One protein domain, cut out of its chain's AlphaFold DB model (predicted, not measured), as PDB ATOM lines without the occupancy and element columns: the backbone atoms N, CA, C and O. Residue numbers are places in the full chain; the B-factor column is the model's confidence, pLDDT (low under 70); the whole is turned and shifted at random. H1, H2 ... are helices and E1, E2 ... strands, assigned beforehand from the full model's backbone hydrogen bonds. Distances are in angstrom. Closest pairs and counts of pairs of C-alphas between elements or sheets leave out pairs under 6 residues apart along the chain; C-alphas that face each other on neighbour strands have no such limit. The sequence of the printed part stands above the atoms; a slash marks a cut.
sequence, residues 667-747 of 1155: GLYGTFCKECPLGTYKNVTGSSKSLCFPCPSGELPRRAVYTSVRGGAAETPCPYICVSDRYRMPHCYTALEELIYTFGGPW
ATOM      1  N   GLY A 667     -50.527 -40.321 108.146       88.69
ATOM      2  CA  GLY A 667     -50.121 -40.398 109.563       88.69
ATOM      3  C   GLY A 667     -50.137 -41.795 110.216       88.69
ATOM      4  O   GLY A 667     -49.451 -41.997 111.220       88.69
ATOM      5  N   LEU A 668     -50.832 -42.782 109.630       92.06
ATOM      6  CA  LEU A 668     -50.996 -44.138 110.189       92.06
ATOM      7  C   LEU A 668     -50.311 -45.227 109.342       92.06
ATOM      8  O   LEU A 668     -50.232 -45.103 108.120       92.06
ATOM      9  N   TYR A 669     -49.867 -46.334 109.947       91.12
ATOM     10  CA  TYR A 669     -49.228 -47.463 109.252       91.12
ATOM     11  C   TYR A 669     -49.523 -48.838 109.889       91.12
ATOM     12  O   TYR A 669     -50.025 -48.954 111.007       91.12
ATOM     13  N   GLY A 670     -49.153 -49.907 109.181       89.81
ATOM     14  CA  GLY A 670     -49.297 -51.302 109.602       89.81
ATOM     15  C   GLY A 670     -50.690 -51.882 109.353       89.81
ATOM     16  O   GLY A 670     -51.593 -51.195 108.895       89.81
ATOM     17  N   THR A 671     -50.878 -53.160 109.688       90.19
ATOM     18  CA  THR A 671     -52.154 -53.884 109.514       90.19
ATOM     19  C   THR A 671     -53.308 -53.284 110.321       90.19
ATOM     20  O   THR A 671     -54.454 -53.367 109.899       90.19
ATOM     21  N   PHE A 672     -53.004 -52.661 111.464       91.69
ATOM     22  CA  PHE A 672     -53.976 -52.110 112.421       91.69
ATOM     23  C   PHE A 672     -54.002 -50.575 112.442       91.69
ATOM     24  O   PHE A 672     -54.481 -49.995 113.411       91.69
ATOM     25  N   CYS A 673     -53.415 -49.920 111.434       91.19
ATOM     26  CA  CYS A 673     -53.343 -48.459 111.316       91.19
ATOM     27  C   CYS A 673     -52.933 -47.748 112.615       91.19
ATOM     28  O   CYS A 673     -53.663 -46.916 113.157       91.19
ATOM     29  N   LYS A 674     -51.744 -48.096 113.114       90.62
ATOM     30  CA  LYS A 674     -51.107 -47.459 114.274       90.62
ATOM     31  C   LYS A 674     -50.449 -46.142 113.866       90.62
ATOM     32  O   LYS A 674     -50.029 -45.995 112.720       90.62
ATOM     33  N   GLU A 675     -50.330 -45.211 114.801       91.19
ATOM     34  CA  GLU A 675     -49.639 -43.931 114.594       91.19
ATOM     35  C   GLU A 675     -48.174 -44.143 114.186       91.19
ATOM     36  O   GLU A 675     -47.493 -44.996 114.762       91.19
ATOM     37  N   CYS A 676     -47.680 -43.383 113.197       90.12
ATOM     38  CA  CYS A 676     -46.262 -43.396 112.821       90.12
ATOM     39  C   CYS A 676     -45.349 -43.077 114.032       90.12
ATOM     40  O   CYS A 676     -45.735 -42.299 114.907       90.12
ATOM     41  N   PRO A 677     -44.126 -43.646 114.097       89.81
ATOM     42  CA  PRO A 677     -43.192 -43.393 115.197       89.81
ATOM     43  C   PRO A 677     -42.861 -41.904 115.393       89.81
ATOM     44  O   PRO A 677     -42.861 -41.123 114.440       89.81
ATOM     45  N   LEU A 678     -42.502 -41.522 116.623       88.00
ATOM     46  CA  LEU A 678     -42.100 -40.150 116.958       88.00
ATOM     47  C   LEU A 678     -40.975 -39.642 116.040       88.00
ATOM     48  O   LEU A 678     -39.999 -40.351 115.792       88.00
ATOM     49  N   GLY A 679     -41.104 -38.401 115.559       85.06
ATOM     50  CA  GLY A 679     -40.137 -37.788 114.639       85.06
ATOM     51  C   GLY A 679     -40.244 -38.268 113.187       85.06
ATOM     52  O   GLY A 679     -39.325 -38.031 112.400       85.06
ATOM     53  N   THR A 680     -41.347 -38.929 112.821       89.75
ATOM     54  CA  THR A 680     -41.667 -39.292 111.434       89.75
ATOM     55  C   THR A 680     -43.042 -38.766 111.015       89.75
ATOM     56  O   THR A 680     -43.916 -38.586 111.863       89.75
ATOM     57  N   TYR A 681     -43.240 -38.528 109.717       89.75
ATOM     58  CA  TYR A 681     -44.518 -38.144 109.116       89.75
ATOM     59  C   TYR A 681     -44.853 -39.030 107.913       89.75
ATOM     60  O   TYR A 681     -43.970 -39.616 107.281       89.75
ATOM     61  N   LYS A 682     -46.140 -39.125 107.573       91.50
ATOM     62  CA  LYS A 682     -46.615 -39.883 106.409       91.50
ATOM     63  C   LYS A 682     -47.707 -39.124 105.672       91.50
ATOM     64  O   LYS A 682     -48.836 -39.034 106.150       91.50
ATOM     65  N   ASN A 683     -47.390 -38.680 104.461       90.25
ATOM     66  CA  ASN A 683     -48.270 -37.879 103.605       90.25
ATOM     67  C   ASN A 683     -49.032 -38.689 102.536       90.25
ATOM     68  O   ASN A 683     -49.894 -38.133 101.854       90.25
ATOM     69  N   VAL A 684     -48.749 -39.988 102.394       90.88
ATOM     70  CA  VAL A 684     -49.396 -40.898 101.432       90.88
ATOM     71  C   VAL A 684     -50.286 -41.933 102.125       90.88
ATOM     72  O   VAL A 684     -50.095 -42.266 103.299       90.88
ATOM     73  N   THR A 685     -51.263 -42.471 101.398       90.00
ATOM     74  CA  THR A 685     -52.054 -43.626 101.840       90.00
ATOM     75  C   THR A 685     -51.255 -44.919 101.650       90.00
ATOM     76  O   THR A 685     -50.463 -45.046 100.719       90.00
ATOM     77  N   GLY A 686     -51.413 -45.880 102.563       88.62
ATOM     78  CA  GLY A 686     -50.712 -47.169 102.513       88.62
ATOM     79  C   GLY A 686     -50.337 -47.712 103.891       88.62
ATOM     80  O   GLY A 686     -50.263 -46.962 104.859       88.62
ATOM     81  N   SER A 687     -50.093 -49.017 103.991       86.81
ATOM     82  CA  SER A 687     -49.897 -49.696 105.286       86.81
ATOM     83  C   SER A 687     -48.443 -50.090 105.578       86.81
ATOM     84  O   SER A 687     -48.145 -50.560 106.673       86.81
ATOM     85  N   SER A 688     -47.504 -49.879 104.650       87.81
ATOM     86  CA  SER A 688     -46.091 -50.204 104.893       87.81
ATOM     87  C   SER A 688     -45.439 -49.233 105.883       87.81
ATOM     88  O   SER A 688     -45.589 -48.016 105.770       87.81
ATOM     89  N   LYS A 689     -44.634 -49.765 106.815       87.25
ATOM     90  CA  LYS A 689     -43.835 -48.971 107.766       87.25
ATOM     91  C   LYS A 689     -42.812 -48.069 107.067       87.25
ATOM     92  O   LYS A 689     -42.485 -47.008 107.585       87.25
ATOM     93  N   SER A 690     -42.331 -48.464 105.887       88.75
ATOM     94  CA  SER A 690     -41.378 -47.670 105.097       88.75
ATOM     95  C   SER A 690     -41.952 -46.347 104.579       88.75
ATOM     96  O   SER A 690     -41.195 -45.523 104.080       88.75
ATOM     97  N   LEU A 691     -43.269 -46.138 104.692       90.19
ATOM     98  CA  LEU A 691     -43.950 -44.906 104.291       90.19
ATOM     99  C   LEU A 691     -43.940 -43.819 105.384       90.19
ATOM    100  O   LEU A 691     -44.419 -42.719 105.124       90.19
ATOM    101  N   CYS A 692     -43.437 -44.106 106.594       90.88
ATOM    102  CA  CYS A 692     -43.198 -43.088 107.624       90.88
ATOM    103  C   CYS A 692     -41.795 -42.481 107.414       90.88
ATOM    104  O   CYS A 692     -40.783 -43.111 107.734       90.88
ATOM    105  N   PHE A 693     -41.733 -41.269 106.864       90.62
ATOM    106  CA  PHE A 693     -40.491 -40.555 106.551       90.62
ATOM    107  C   PHE A 693     -39.994 -39.735 107.753       90.62
ATOM    108  O   PHE A 693     -40.817 -39.180 108.477       90.62
ATOM    109  N   PRO A 694     -38.675 -39.616 107.991       89.50
ATOM    110  CA  PRO A 694     -38.145 -38.789 109.074       89.50
ATOM    111  C   PRO A 694     -38.397 -37.294 108.826       89.50
ATOM    112  O   PRO A 694     -38.284 -36.816 107.696       89.50
ATOM    113  N   CYS A 695     -38.714 -36.548 109.885       86.62
ATOM    114  CA  CYS A 695     -38.955 -35.107 109.801       86.62
ATOM    115  C   CYS A 695     -37.643 -34.322 109.569       86.62
ATOM    116  O   CYS A 695     -36.606 -34.697 110.130       86.62
ATOM    117  N   PRO A 696     -37.650 -33.219 108.792       84.00
ATOM    118  CA  PRO A 696     -36.454 -32.413 108.547       84.00
ATOM    119  C   PRO A 696     -35.891 -31.798 109.838       84.00
ATOM    120  O   PRO A 696     -36.591 -31.102 110.573       84.00
ATOM    121  N   SER A 697     -34.594 -31.980 110.097       67.00
ATOM    122  CA  SER A 697     -33.936 -31.492 111.322       67.00
ATOM    123  C   SER A 697     -33.767 -29.966 111.395       67.00
ATOM    124  O   SER A 697     -33.425 -29.444 112.452       67.00
ATOM    125  N   GLY A 698     -33.974 -29.244 110.287       65.12
ATOM    126  CA  GLY A 698     -33.876 -27.778 110.223       65.12
ATOM    127  C   GLY A 698     -35.116 -27.032 110.734       65.12
ATOM    128  O   GLY A 698     -35.036 -25.832 110.980       65.12
ATOM    129  N   GLU A 699     -36.238 -27.733 110.914       67.12
ATOM    130  CA  GLU A 699     -37.529 -27.151 111.313       67.12
ATOM    131  C   GLU A 699     -37.817 -27.289 112.816       67.12
ATOM    132  O   GLU A 699     -38.800 -26.738 113.306       67.12
ATOM    133  N   LEU A 700     -36.960 -27.998 113.564       78.44
ATOM    134  CA  LEU A 700     -37.089 -28.165 115.011       78.44
ATOM    135  C   LEU A 700     -36.302 -27.065 115.752       78.44
ATOM    136  O   LEU A 700     -35.071 -27.015 115.647       78.44
ATOM    137  N   PRO A 701     -36.962 -26.190 116.536       78.56
ATOM    138  CA  PRO A 701     -36.270 -25.216 117.375       78.56
ATOM    139  C   PRO A 701     -35.293 -25.897 118.345       78.56
ATOM    140  O   PRO A 701     -35.572 -26.963 118.886       78.56
ATOM    141  N   ARG A 702     -34.158 -25.249 118.653       76.62
ATOM    142  CA  ARG A 702     -33.088 -25.829 119.501       76.62
ATOM    143  C   ARG A 702     -33.543 -26.270 120.905       76.62
ATOM    144  O   ARG A 702     -32.824 -27.021 121.554       76.62
ATOM    145  N   ARG A 703     -34.688 -25.774 121.394       83.75
ATOM    146  CA  ARG A 703     -35.285 -26.108 122.705       83.75
ATOM    147  C   ARG A 703     -36.650 -26.802 122.575       83.75
ATOM    148  O   ARG A 703     -37.494 -26.642 123.457       83.75
ATOM    149  N   ALA A 704     -36.862 -27.550 121.493       83.62
ATOM    150  CA  ALA A 704     -38.079 -28.312 121.229       83.62
ATOM    151  C   ALA A 704     -37.804 -29.821 121.101       83.62
ATOM    152  O   ALA A 704     -36.723 -30.234 120.686       83.62
ATOM    153  N   VAL A 705     -38.796 -30.640 121.452       86.88
ATOM    154  CA  VAL A 705     -38.792 -32.106 121.325       86.88
ATOM    155  C   VAL A 705     -40.075 -32.529 120.617       86.88
ATOM    156  O   VAL A 705     -41.139 -31.978 120.892       86.88
ATOM    157  N   TYR A 706     -39.987 -33.495 119.699       86.25
ATOM    158  CA  TYR A 706     -41.169 -34.031 119.019       86.25
ATOM    159  C   TYR A 706     -42.152 -34.641 120.021       86.25
ATOM    160  O   TYR A 706     -41.754 -35.398 120.906       86.25
ATOM    161  N   THR A 707     -43.436 -34.332 119.853       86.88
ATOM    162  CA  THR A 707     -44.518 -34.875 120.680       86.88
ATOM    163  C   THR A 707     -45.369 -35.839 119.862       86.88
ATOM    164  O   THR A 707     -45.523 -35.668 118.653       86.88
ATOM    165  N   SER A 708     -45.943 -36.853 120.509       83.44
ATOM    166  CA  SER A 708     -47.009 -37.646 119.892       83.44
ATOM    167  C   SER A 708     -48.252 -36.776 119.733       83.44
ATOM    168  O   SER A 708     -48.629 -36.067 120.669       83.44
ATOM    169  N   VAL A 709     -48.901 -36.869 118.578       84.44
ATOM    170  CA  VAL A 709     -50.227 -36.296 118.329       84.44
ATOM    171  C   VAL A 709     -51.137 -37.424 117.888       84.44
ATOM    172  O   VAL A 709     -50.693 -38.329 117.175       84.44
ATOM    173  N   ARG A 710     -52.394 -37.359 118.330       84.94
ATOM    174  CA  ARG A 710     -53.411 -38.340 117.967       84.94
ATOM    175  C   ARG A 710     -53.518 -38.445 116.446       84.94
ATOM    176  O   ARG A 710     -53.564 -37.435 115.747       84.94
ATOM    177  N   GLY A 711     -53.486 -39.673 115.937       82.31
ATOM    178  CA  GLY A 711     -53.557 -39.956 114.502       82.31
ATOM    179  C   GLY A 711     -52.225 -39.843 113.748       82.31
ATOM    180  O   GLY A 711     -52.194 -40.098 112.543       82.31
ATOM    181  N   GLY A 712     -51.123 -39.525 114.436       86.19
ATOM    182  CA  GLY A 712     -49.790 -39.393 113.844       86.19
ATOM    183  C   GLY A 712     -49.617 -38.148 112.961       86.19
ATOM    184  O   GLY A 712     -50.571 -37.490 112.554       86.19
ATOM    185  N   ALA A 713     -48.367 -37.802 112.646       87.31
ATOM    186  CA  ALA A 713     -48.070 -36.637 111.812       87.31
ATOM    187  C   ALA A 713     -48.316 -36.941 110.322       87.31
ATOM    188  O   ALA A 713     -47.666 -37.809 109.732       87.31
ATOM    189  N   ALA A 714     -49.243 -36.214 109.697       87.19
ATOM    190  CA  ALA A 714     -49.526 -36.349 108.267       87.19
ATOM    191  C   ALA A 714     -48.594 -35.493 107.391       87.19
ATOM    192  O   ALA A 714     -48.248 -35.891 106.279       87.19
ATOM    193  N   GLU A 715     -48.181 -34.328 107.893       86.44
ATOM    194  CA  GLU A 715     -47.463 -33.293 107.143       86.44
ATOM    195  C   GLU A 715     -46.336 -32.674 107.989       86.44
ATOM    196  O   GLU A 715     -46.243 -32.908 109.195       86.44
ATOM    197  N   THR A 716     -45.459 -31.909 107.338       82.06
ATOM    198  CA  THR A 716     -44.381 -31.134 107.969       82.06
ATOM    199  C   THR A 716     -44.808 -29.668 108.134       82.06
ATOM    200  O   THR A 716     -45.461 -29.143 107.231       82.06
ATOM    201  N   PRO A 717     -44.422 -28.975 109.223       81.69
ATOM    202  CA  PRO A 717     -43.513 -29.414 110.281       81.69
ATOM    203  C   PRO A 717     -44.176 -30.390 111.261       81.69
ATOM    204  O   PRO A 717     -45.335 -30.241 111.636       81.69
ATOM    205  N   CYS A 718     -43.417 -31.395 111.699       86.19
ATOM    206  CA  CYS A 718     -43.919 -32.391 112.640       86.19
ATOM    207  C   CYS A 718     -44.177 -31.770 114.018       86.19
ATOM    208  O   CYS A 718     -43.394 -30.924 114.453       86.19
ATOM    209  N   PRO A 719     -45.223 -32.204 114.734       86.69
ATOM    210  CA  PRO A 719     -45.606 -31.609 116.004       86.69
ATOM    211  C   PRO A 719     -44.504 -31.774 117.057       86.69
ATOM    212  O   PRO A 719     -43.971 -32.862 117.290       86.69
ATOM    213  N   TYR A 720     -44.170 -30.670 117.715       87.31
ATOM    214  CA  TYR A 720     -43.170 -30.597 118.776       87.31
ATOM    215  C   TYR A 720     -43.719 -29.794 119.947       87.31
ATOM    216  O   TYR A 720     -44.657 -29.032 119.777       87.31
ATOM    217  N   ILE A 721     -43.126 -29.946 121.124       87.50
ATOM    218  CA  ILE A 721     -43.358 -29.086 122.287       87.50
ATOM    219  C   ILE A 721     -42.020 -28.561 122.787       87.50
ATOM    220  O   ILE A 721     -40.970 -29.168 122.562       87.50
ATOM    221  N   CYS A 722     -42.034 -27.423 123.470       86.38
ATOM    222  CA  CYS A 722     -40.831 -26.935 124.126       86.38
ATOM    223  C   CYS A 722     -40.459 -27.845 125.307       86.38
ATOM    224  O   CYS A 722     -41.325 -28.403 125.972       86.38
ATOM    225  N   VAL A 723     -39.162 -27.967 125.608       86.50
ATOM    226  CA  VAL A 723     -38.655 -28.833 126.701       86.50
ATOM    227  C   VAL A 723     -39.205 -28.429 128.087       86.50
ATOM    228  O   VAL A 723     -39.168 -29.221 129.024       86.50
ATOM    229  N   SER A 724     -39.692 -27.194 128.244       80.56
ATOM    230  CA  SER A 724     -40.263 -26.669 129.491       80.56
ATOM    231  C   SER A 724     -41.273 -25.551 129.214       80.56
ATOM    232  O   SER A 724     -41.054 -24.753 128.303       80.56
ATOM    233  N   ASP A 725     -42.285 -25.419 130.079       76.88
ATOM    234  CA  ASP A 725     -43.312 -24.357 130.062       76.88
ATOM    235  C   ASP A 725     -42.753 -22.926 130.172       76.88
ATOM    236  O   ASP A 725     -43.453 -21.944 129.928       76.88
ATOM    237  N   ARG A 726     -41.472 -22.778 130.543       75.44
ATOM    238  CA  ARG A 726     -40.774 -21.479 130.560       75.44
ATOM    239  C   ARG A 726     -40.556 -20.895 129.161       75.44
ATOM    240  O   ARG A 726     -40.259 -19.705 129.048       75.44
ATOM    241  N   TYR A 727     -40.647 -21.728 128.130       81.12
ATOM    242  CA  TYR A 727     -40.443 -21.356 126.739       81.12
ATOM    243  C   TYR A 727     -41.781 -21.347 126.006       81.12
ATOM    244  O   TYR A 727     -42.558 -22.291 126.126       81.12
ATOM    245  N   ARG A 728     -42.046 -20.295 125.231       76.62
ATOM    246  CA  ARG A 728     -43.307 -20.145 124.498       76.62
ATOM    247  C   ARG A 728     -43.183 -20.603 123.050       76.62
ATOM    248  O   ARG A 728     -42.189 -20.340 122.371       76.62
ATOM    249  N   MET A 729     -44.200 -21.325 122.593       79.44
ATOM    250  CA  MET A 729     -44.339 -21.768 121.206       79.44
ATOM    251  C   MET A 729     -44.659 -20.567 120.297       79.44
ATOM    252  O   MET A 729     -45.355 -19.662 120.752       79.44
ATOM    253  N   PRO A 730     -44.204 -20.530 119.027       71.75
ATOM    254  CA  PRO A 730     -43.602 -21.626 118.260       71.75
ATOM    255  C   PRO A 730     -42.070 -21.741 118.367       71.75
ATOM    256  O   PRO A 730     -41.527 -22.817 118.167       71.75
ATOM    257  N   HIS A 731     -41.342 -20.677 118.713       79.94
ATOM    258  CA  HIS A 731     -39.869 -20.685 118.645       79.94
ATOM    259  C   HIS A 731     -39.161 -21.159 119.927       79.94
ATOM    260  O   HIS A 731     -37.934 -21.285 119.941       79.94
ATOM    261  N   CYS A 732     -39.912 -21.450 120.993       80.56
ATOM    262  CA  CYS A 732     -39.397 -21.815 122.314       80.56
ATOM    263  C   CYS A 732     -38.458 -20.751 122.911       80.56
ATOM    264  O   CYS A 732     -37.421 -21.073 123.499       80.56
ATOM    265  N   TYR A 733     -38.841 -19.480 122.768       82.75
ATOM    266  CA  TYR A 733     -38.158 -18.336 123.373       82.75
ATOM    267  C   TYR A 733     -38.656 -18.065 124.793       82.75
ATOM    268  O   TYR A 733     -39.752 -18.471 125.184       82.75
ATOM    269  N   THR A 734     -37.835 -17.381 125.586       82.12
ATOM    270  CA  THR A 734     -38.251 -16.844 126.890       82.12
ATOM    271  C   THR A 734     -39.154 -15.614 126.715       82.12
ATOM    272  O   THR A 734     -39.100 -14.940 125.691       82.12
ATOM    273  N   ALA A 735     -39.956 -15.268 127.730       77.38
ATOM    274  CA  ALA A 735     -40.852 -14.102 127.669       77.38
ATOM    275  C   ALA A 735     -40.121 -12.769 127.383       77.38
ATOM    276  O   ALA A 735     -40.681 -11.876 126.752       77.38
ATOM    277  N   LEU A 736     -38.860 -12.643 127.820       78.31
ATOM    278  CA  LEU A 736     -38.014 -11.486 127.515       78.31
ATOM    279  C   LEU A 736     -37.557 -11.491 126.048       78.31
ATOM    280  O   LEU A 736     -37.594 -10.455 125.394       78.31
ATOM    281  N   GLU A 737     -37.137 -12.643 125.522       76.75
ATOM    282  CA  GLU A 737     -36.724 -12.785 124.120       76.75
ATOM    283  C   GLU A 737     -37.895 -12.541 123.161       76.75
ATOM    284  O   GLU A 737     -37.712 -11.835 122.173       76.75
ATOM    285  N   GLU A 738     -39.105 -13.028 123.464       79.06
ATOM    286  CA  GLU A 738     -40.307 -12.693 122.686       79.06
ATOM    287  C   GLU A 738     -40.540 -11.182 122.635       79.06
ATOM    288  O   GLU A 738     -40.717 -10.639 121.550       79.06
ATOM    289  N   LEU A 739     -40.485 -10.489 123.779       77.25
ATOM    290  CA  LEU A 739     -40.627  -9.031 123.834       77.25
ATOM    291  C   LEU A 739     -39.540  -8.331 123.004       77.25
ATOM    292  O   LEU A 739     -39.807  -7.387 122.271       77.25
ATOM    293  N   ILE A 740     -38.300  -8.802 123.088       78.88
ATOM    294  CA  ILE A 740     -37.187  -8.220 122.339       78.88
ATOM    295  C   ILE A 740     -37.388  -8.395 120.826       78.88
ATOM    296  O   ILE A 740     -37.159  -7.461 120.058       78.88
ATOM    297  N   TYR A 741     -37.818  -9.575 120.382       75.62
ATOM    298  CA  TYR A 741     -37.982  -9.875 118.961       75.62
ATOM    299  C   TYR A 741     -39.296  -9.348 118.364       75.62
ATOM    300  O   TYR A 741     -39.298  -9.019 117.178       75.62
ATOM    301  N   THR A 742     -40.369  -9.160 119.144       74.94
ATOM    302  CA  THR A 742     -41.597  -8.484 118.668       74.94
ATOM    303  C   THR A 742     -41.343  -7.023 118.304       74.94
ATOM    304  O   THR A 742     -41.932  -6.519 117.353       74.94
ATOM    305  N   PHE A 743     -40.405  -6.359 118.987       74.44
ATOM    306  CA  PHE A 743     -39.975  -4.992 118.675       74.44
ATOM    307  C   PHE A 743     -38.841  -4.913 117.638       74.44
ATOM    308  O   PHE A 743     -38.171  -3.889 117.536       74.44
ATOM    309  N   GLY A 744     -38.618  -5.961 116.840       75.94
ATOM    310  CA  GLY A 744     -37.610  -5.953 115.772       75.94
ATOM    311  C   GLY A 744     -36.188  -6.279 116.243       75.94
ATOM    312  O   GLY A 744     -35.220  -6.011 115.533       75.94
ATOM    313  N   GLY A 745     -36.049  -6.878 117.426       79.50
ATOM    314  CA  GLY A 745     -34.792  -7.383 117.965       79.50
ATOM    315  C   GLY A 745     -34.155  -6.478 119.030       79.50
ATOM    316  O   GLY A 745     -34.647  -5.386 119.327       79.50
ATOM    317  N   PRO A 746     -33.014  -6.913 119.602       75.38
ATOM    318  CA  PRO A 746     -32.392  -6.277 120.772       75.38
ATOM    319  C   PRO A 746     -32.080  -4.791 120.582       75.38
ATOM    320  O   PRO A 746     -32.179  -4.000 121.517       75.38
ATOM    321  N   TRP A 747     -31.731  -4.407 119.354       74.69
ATOM    322  CA  TRP A 747     -31.315  -3.052 119.008       74.69
ATOM    323  C   TRP A 747     -32.479  -2.053 118.960       74.69
ATOM    324  O   TRP A 747     -32.366  -0.957 119.509       74.69
TER     325      TRP A 747
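This is residues 667 to 747 of the 1155 residues of an uncharacterized protein of Hordeum vulgare subsp. vulgare (UniProt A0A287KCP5). With little regular structure, this is a rod built mostly of loops: residues 667 to 703 wind from one end towards a tiny hairpin, E1 and E2, and the short helix H1 lies near the other end. The printed part has 81 residues, 14 of them in named elements, in the order E1, E2, H1; the class is mixed and the two-stranded sheet antiparallel. It is loose, with a radius of gyration of the C-alphas of 16.0 A and spans of 54 by 20 by 14 A.

Residues 668 to 669 pair antiparallel with 674 to 675, and 680 to 681 with 693 to 694. E1, residues 704 to 706, and E2, residues 720 to 722, form an antiparallel hairpin at 148 degrees between directions. C-alphas 706 and 720 face each other at 4.0 A; N 705 and O 721 are within hydrogen-bond range at 2.9 A. H1, residues 735 to 742, is apart from E1; every O i to N i+4 pair in it is within hydrogen-bond range.

E1 begins at C-alpha 704 (-38.079, -28.312, 121.229); E1 and E2 each measure 6.9 A. H1, 10.6 A long, ends at C-alpha 742 (-41.597, -8.484, 118.668).

The C-alphas farthest apart, of Thr 671 and Trp 747, are 55.8 A apart. The printed part has no cut, and both links, E1 to E2 and E2 to H1, are long. Residues 697 to 699 have pLDDT under 70.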